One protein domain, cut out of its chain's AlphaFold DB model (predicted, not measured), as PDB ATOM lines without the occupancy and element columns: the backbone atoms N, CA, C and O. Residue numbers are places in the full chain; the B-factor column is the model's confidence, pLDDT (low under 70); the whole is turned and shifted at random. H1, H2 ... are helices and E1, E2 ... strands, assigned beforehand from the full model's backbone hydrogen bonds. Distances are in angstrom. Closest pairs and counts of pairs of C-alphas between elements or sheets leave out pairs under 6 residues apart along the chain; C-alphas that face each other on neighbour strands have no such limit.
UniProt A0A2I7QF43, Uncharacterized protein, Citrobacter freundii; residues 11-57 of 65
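AT A GLANCE: This is residues 11 to 57 of the 65 residues of an uncharacterized protein of Citrobacter freundii (UniProt A0A2I7QF43). A small antiparallel sheet of three strands has one helix, H1, crossing one of its faces over E2 and E3, while the short helix H2 packs on H1 away from the sheet. H2 lies towards one end of the long axis and the turn between E1 and E2 towards the other. The printed part has 47 residues, with H1, H2, E1, E2, E3 in that order along the chain and the sheet order E1, E2, E3; the class is mixed, helices and strands. It is compact, with a radius of gyration of the C-alphas of 9.4 A, and only just elongated, spanning 28 by 19 by 17 A.

IN THESE COORDINATES: H1, residues 11 to 22, begins at C-alpha 11 (10.610, -25.462, 10.722) and measures 15.5 A. H2 is residues 26 to 30. E1 is residues 37 to 40, E2 residues 43 to 48, 16.1 A, and E3 residues 51 to 56, 16.7 A, ending at C-alpha 56 (22.410, -29.119, 15.336).

HOW THE PARTS SIT: H1 is on the sheet at a height of 8.9 A, two layers with the helix on one face, and runs across the strands, at 77 degrees to E2 on the local plane. The closest C-alphas of H1 and E3 are those of Gly 17 and Leu 55, 6.6 A apart. H1 touches H2 with residues 15 to 19 alone; the closest C-alphas, of Lys 15 and Ser 29, are 5.1 A apart. H2 is not on the sheet. The strands form a meander, each the antiparallel neighbour of the one before. In the hairpin E1 and E2, N 38 and O 45 are 2.8 A apart, within hydrogen-bond range; in the hairpin E2 and E3, N 46 and O 53 are 2.8 A apart, also within range. In H1 and H2 every O i to N i+4 pair is within hydrogen-bond range.

THE WHOLE: The two C-alphas farthest apart, of Gln 27 and Lys 41, are 28.4 A apart. The printed part has no cut and no long link. Its mean pLDDT is 95.6, and no printed residue is under 70.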
ATOM      1  N   MET A  11      10.792 -25.358  12.170       93.25
ATOM      2  CA  MET A  11      10.610 -25.462  10.722       93.25
ATOM      3  C   MET A  11      11.481 -24.455   9.966       93.25
ATOM      4  O   MET A  11      12.127 -24.814   8.985       93.25
ATOM      5  N   VAL A  12      11.524 -23.201  10.423       93.06
ATOM      6  CA  VAL A  12      12.373 -22.162   9.816       93.06
ATOM      7  C   VAL A  12      13.848 -22.522   9.974       93.06
ATOM      8  O   VAL A  12      14.600 -22.445   9.004       93.06
ATOM      9  N   TRP A  13      14.254 -22.972  11.164       94.19
ATOM     10  CA  TRP A  13      15.617 -23.440  11.406       94.19
ATOM     11  C   TRP A  13      15.995 -24.595  10.488       94.19
ATOM     12  O   TRP A  13      17.033 -24.537   9.838       94.19
ATOM     13  N   VAL A  14      15.144 -25.614  10.390       95.25
ATOM     14  CA  VAL A  14      15.418 -26.795   9.574       95.25
ATOM     15  C   VAL A  14      15.514 -26.433   8.095       95.25
ATOM     16  O   VAL A  14      16.491 -26.797   7.448       95.25
ATOM     17  N   LYS A  15      14.564 -25.663   7.550       96.06
ATOM     18  CA  LYS A  15      14.594 -25.274   6.129       96.06
ATOM     19  C   LYS A  15      15.824 -24.443   5.777       96.06
ATOM     20  O   LYS A  15      16.426 -24.664   4.729       96.06
ATOM     21  N   ASN A  16      16.208 -23.509   6.642       95.25
ATOM     22  CA  ASN A  16      17.395 -22.685   6.422       95.25
ATOM     23  C   ASN A  16      18.681 -23.493   6.629       95.25
ATOM     24  O   ASN A  16      19.607 -23.393   5.832       95.25
ATOM     25  N   GLY A  17      18.727 -24.337   7.658       95.44
ATOM     26  CA  GLY A  17      19.866 -25.196   7.955       95.44
ATOM     27  C   GLY A  17      20.148 -26.197   6.837       95.44
ATOM     28  O   GLY A  17      21.301 -26.380   6.470       95.44
ATOM     29  N   LEU A  18      19.117 -26.799   6.238       97.12
ATOM     30  CA  LEU A  18      19.294 -27.707   5.099       97.12
ATOM     31  C   LEU A  18      19.872 -26.989   3.874       97.12
ATOM     32  O   LEU A  18      20.729 -27.547   3.196       97.12
ATOM     33  N   GLN A  19      19.454 -25.747   3.613       97.50
ATOM     34  CA  GLN A  19      20.031 -24.943   2.531       97.50
ATOM     35  C   GLN A  19      21.497 -24.584   2.809       97.50
ATOM     36  O   GLN A  19      22.332 -24.681   1.917       97.50
ATOM     37  N   LEU A  20      21.816 -24.185   4.045       95.81
ATOM     38  CA  LEU A  20      23.145 -23.691   4.412       95.81
ATOM     39  C   LEU A  20      24.184 -24.801   4.604       95.81
ATOM     40  O   LEU A  20      25.316 -24.654   4.159       95.81
ATOM     41  N   PHE A  21      23.825 -25.886   5.293       95.62
ATOM     42  CA  PHE A  21      24.773 -26.934   5.692       95.62
ATOM     43  C   PHE A  21      24.786 -28.140   4.753       95.62
ATOM     44  O   PHE A  21      25.768 -28.875   4.737       95.62
ATOM     45  N   HIS A  22      23.706 -28.354   3.998       96.12
ATOM     46  CA  HIS A  22      23.538 -29.528   3.132       96.12
ATOM     47  C   HIS A  22      23.299 -29.157   1.667       96.12
ATOM     48  O   HIS A  22      22.916 -30.022   0.884       96.12
ATOM     49  N   GLU A  23      23.485 -27.881   1.308       95.94
ATOM     50  CA  GLU A  23      23.313 -27.350  -0.055       95.94
ATOM     51  C   GLU A  23      21.953 -27.708  -0.685       95.94
ATOM     52  O   GLU A  23      21.798 -27.772  -1.907       95.94
ATOM     53  N   MET A  24      20.935 -27.949   0.150       97.31
ATOM     54  CA  MET A  24      19.601 -28.277  -0.329       97.31
ATOM     55  C   MET A  24      19.034 -27.085  -1.097       97.31
ATOM     56  O   MET A  24      19.100 -25.946  -0.636       97.31
ATOM     57  N   SER A  25      18.424 -27.333  -2.255       97.56
ATOM     58  CA  SER A  25      17.800 -26.259  -3.025       97.56
ATOM     59  C   SER A  25      16.662 -25.600  -2.232       97.56
ATOM     60  O   SER A  25      15.957 -26.260  -1.464       97.56
ATOM     61  N   TYR A  26      16.414 -24.305  -2.461       96.25
ATOM     62  CA  TYR A  26      15.261 -23.621  -1.863       96.25
ATOM     63  C   TYR A  26      13.951 -24.375  -2.150       96.25
ATOM     64  O   TYR A  26      13.149 -24.597  -1.244       96.25
ATOM     65  N   GLN A  27      13.773 -24.853  -3.387       97.56
ATOM     66  CA  GLN A  27      12.584 -25.597  -3.810       97.56
ATOM     67  C   GLN A  27      12.399 -26.910  -3.042       97.56
ATOM     68  O   GLN A  27      11.274 -27.258  -2.689       97.56
ATOM     69  N   ASP A  28      13.483 -27.630  -2.749       97.25
ATOM     70  CA  ASP A  28      13.412 -28.849  -1.942       97.25
ATOM     71  C   ASP A  28      13.203 -28.545  -0.460       97.25
ATOM     72  O   ASP A  28      12.382 -29.197   0.183       97.25
ATOM     73  N   SER A  29      13.821 -27.482   0.061       96.75
ATOM     74  CA  SER A  29      13.602 -27.044   1.443       96.75
ATOM     75  C   SER A  29      12.128 -26.711   1.720       96.75
ATOM     76  O   SER A  29      11.608 -26.989   2.801       96.75
ATOM     77  N   LEU A  30      11.398 -26.175   0.730       96.19
ATOM     78  CA  LEU A  30       9.976 -25.861   0.871       96.19
ATOM     79  C   LEU A  30       9.107 -27.108   1.074       96.19
ATOM     80  O   LEU A  30       8.070 -27.001   1.733       96.19
ATOM     81  N   LYS A  31       9.543 -28.266   0.564       97.44
ATOM     82  CA  LYS A  31       8.835 -29.551   0.657       97.44
ATOM     83  C   LYS A  31       9.006 -30.238   2.013       97.44
ATOM     84  O   LYS A  31       8.284 -31.197   2.278       97.44
ATOM     85  N   ILE A  32       9.921 -29.762   2.861       97.31
ATOM     86  CA  ILE A  32      10.125 -30.289   4.214       97.31
ATOM     87  C   ILE A  32       8.892 -30.026   5.083       97.31
ATOM     88  O   ILE A  32       8.345 -28.915   5.097       97.31
ATOM     89  N   LYS A  33       8.483 -31.059   5.824       96.50
ATOM     90  CA  LYS A  33       7.318 -31.067   6.716       96.50
ATOM     91  C   LYS A  33       7.705 -31.499   8.130       96.50
ATOM     92  O   LYS A  33       8.778 -32.061   8.330       96.50
ATOM     93  N   LEU A  34       6.841 -31.225   9.111       94.00
ATOM     94  CA  LEU A  34       7.142 -31.484  10.525       94.00
ATOM     95  C   LEU A  34       7.335 -32.975  10.803       94.00
ATOM     96  O   LEU A  34       8.251 -33.336  11.528       94.00
ATOM     97  N   GLU A  35       6.539 -33.840  10.176       96.50
ATOM     98  CA  GLU A  35       6.630 -35.294  10.329       96.50
ATOM     99  C   GLU A  35       7.946 -35.898   9.810       96.50
ATOM    100  O   GLU A  35       8.277 -37.031  10.143       96.50
ATOM    101  N   MET A  36       8.704 -35.148   9.002       97.44
ATOM    102  CA  MET A  36      10.026 -35.557   8.519       97.44
ATOM    103  C   MET A  36      11.130 -35.262   9.536       97.44
ATOM    104  O   MET A  36      12.251 -35.733   9.356       97.44
ATOM    105  N   ILE A  37      10.839 -34.457  10.561       96.44
ATOM    106  CA  ILE A  37      11.804 -33.940  11.527       96.44
ATOM    107  C   ILE A  37      11.662 -34.725  12.828       96.44
ATOM    108  O   ILE A  37      10.627 -34.696  13.488       96.44
ATOM    109  N   VAL A  38      12.739 -35.385  13.229       96.56
ATOM    110  CA  VAL A  38      12.853 -36.067  14.514       96.56
ATOM    111  C   VAL A  38      13.835 -35.292  15.373       96.56
ATOM    112  O   VAL A  38      15.029 -35.231  15.072       96.56
ATOM    113  N   GLU A  39      13.341 -34.693  16.454       93.75
ATOM    114  CA  GLU A  39      14.214 -34.112  17.466       93.75
ATOM    115  C   GLU A  39      14.978 -35.227  18.191       93.75
ATOM    116  O   GLU A  39      14.402 -36.203  18.671       93.75
ATOM    117  N   ILE A  40      16.295 -35.066  18.272       93.50
ATOM    118  CA  ILE A  40      17.187 -35.920  19.048       93.50
ATOM    119  C   ILE A  40      17.908 -35.081  20.106       93.50
ATOM    120  O   ILE A  40      17.792 -33.854  20.149       93.50
ATOM    121  N   LYS A  41      18.669 -35.743  20.985       88.88
ATOM    122  CA  LYS A  41      19.350 -35.098  22.117       88.88
ATOM    123  C   LYS A  41      20.106 -33.825  21.704       88.88
ATOM    124  O   LYS A  41      19.852 -32.765  22.271       88.88
ATOM    125  N   ASP A  42      20.929 -33.927  20.662       89.12
ATOM    126  CA  ASP A  42      21.876 -32.876  20.263       89.12
ATOM    127  C   ASP A  42      21.464 -32.135  18.972       89.12
ATOM    128  O   ASP A  42      22.232 -31.340  18.431       89.12
ATOM    129  N   GLY A  43      20.259 -32.382  18.444       94.00
ATOM    130  CA  GLY A  43      19.904 -31.891  17.113       94.00
ATOM    131  C   GLY A  43      18.550 -32.338  16.586       94.00
ATOM    132  O   GLY A  43      17.664 -32.741  17.335       94.00
ATOM    133  N   TYR A  44      18.438 -32.287  15.264       96.12
ATOM    134  CA  TYR A  44      17.303 -32.743  14.480       96.12
ATOM    135  C   TYR A  44      17.805 -33.672  13.375       96.12
ATOM    136  O   TYR A  44      18.716 -33.312  12.631       96.12
ATOM    137  N   ASN A  45      17.187 -34.841  13.251       97.50
ATOM    138  CA  ASN A  45      17.294 -35.673  12.060       97.50
ATOM    139  C   ASN A  45      16.130 -35.351  11.127       97.50
ATOM    140  O   ASN A  45      14.991 -35.269  11.576       97.50
ATOM    141  N   VAL A  46      16.406 -35.195   9.837       97.88
ATOM    142  CA  VAL A  46      15.398 -34.918   8.815       97.88
ATOM    143  C   VAL A  46      15.475 -35.993   7.742       97.88
ATOM    144  O   VAL A  46      16.495 -36.107   7.066       97.88
ATOM    145  N   LEU A  47      14.407 -36.775   7.582       98.00
ATOM    146  CA  LEU A  47      14.314 -37.804   6.546       98.00
ATOM    147  C   LEU A  47      13.585 -37.237   5.323       98.00
ATOM    148  O   LEU A  47      12.375 -37.013   5.359       98.00
ATOM    149  N   TYR A  48      14.308 -37.031   4.226       97.38
ATOM    150  CA  TYR A  48      13.753 -36.529   2.967       97.38
ATOM    151  C   TYR A  48      14.370 -37.278   1.783       97.38
ATOM    152  O   TYR A  48      15.581 -37.460   1.728       97.38
ATOM    153  N   ASN A  49      13.541 -37.753   0.845       95.06
ATOM    154  CA  ASN A  49      13.972 -38.547  -0.318       95.06
ATOM    155  C   ASN A  49      14.900 -39.730   0.034       95.06
ATOM    156  O   ASN A  49      15.911 -39.954  -0.626       95.06
ATOM    157  N   ASN A  50      14.564 -40.480   1.090       95.06
ATOM    158  CA  ASN A  50      15.364 -41.599   1.613       95.06
ATOM    159  C   ASN A  50      16.791 -41.213   2.058       95.06
ATOM    160  O   ASN A  50      17.623 -42.091   2.282       95.06
ATOM    161  N   GLN A  51      17.070 -39.921   2.229       96.19
ATOM    162  CA  GLN A  51      18.310 -39.401   2.787       96.19
ATOM    163  C   GLN A  51      18.046 -38.820   4.176       96.19
ATOM    164  O   GLN A  51      17.033 -38.159   4.410       96.19
ATOM    165  N   ASN A  52      18.968 -39.091   5.098       96.38
ATOM    166  CA  ASN A  52      18.947 -38.525   6.439       96.38
ATOM    167  C   ASN A  52      19.898 -37.335   6.497       96.38
ATOM    168  O   ASN A  52      21.099 -37.487   6.281       96.38
ATOM    169  N   TYR A  53      19.356 -36.177   6.848       97.50
ATOM    170  CA  TYR A  53      20.119 -34.969   7.121       97.50
ATOM    171  C   TYR A  53      20.137 -34.712   8.619       97.50
ATOM    172  O   TYR A  53      19.125 -34.888   9.296       97.50
ATOM    173  N   TRP A  54      21.274 -34.259   9.134       97.12
ATOM    174  CA  TRP A  54      21.405 -33.876  10.533       97.12
ATOM    175  C   TRP A  54      21.626 -32.373  10.652       97.12
ATOM    176  O   TRP A  54      22.438 -31.799   9.926       97.12
ATOM    177  N   LEU A  55      20.919 -31.737  11.581       95.75
ATOM    178  CA  LEU A  55      21.130 -30.343  11.948       95.75
ATOM    179  C   LEU A  55      21.343 -30.227  13.455       95.75
ATOM    180  O   LEU A  55      20.607 -30.861  14.217       95.75
ATOM    181  N   PRO A  56      22.284 -29.389  13.915       93.44
ATOM    182  CA  PRO A  56      22.410 -29.119  15.336       93.44
ATOM    183  C   PRO A  56      21.159 -28.396  15.834       93.44
ATOM    184  O   PRO A  56      20.455 -27.717  15.075       93.44
ATOM    185  N   LYS A  57      20.885 -28.498  17.135       88.81
ATOM    186  CA  LYS A  57      19.967 -27.548  17.765       88.81
ATOM    187  C   LYS A  57      20.544 -26.149  17.571       88.81
ATOM    188  O   LYS A  57      21.758 -25.973  17.657       88.81
TER     189      LYS A  57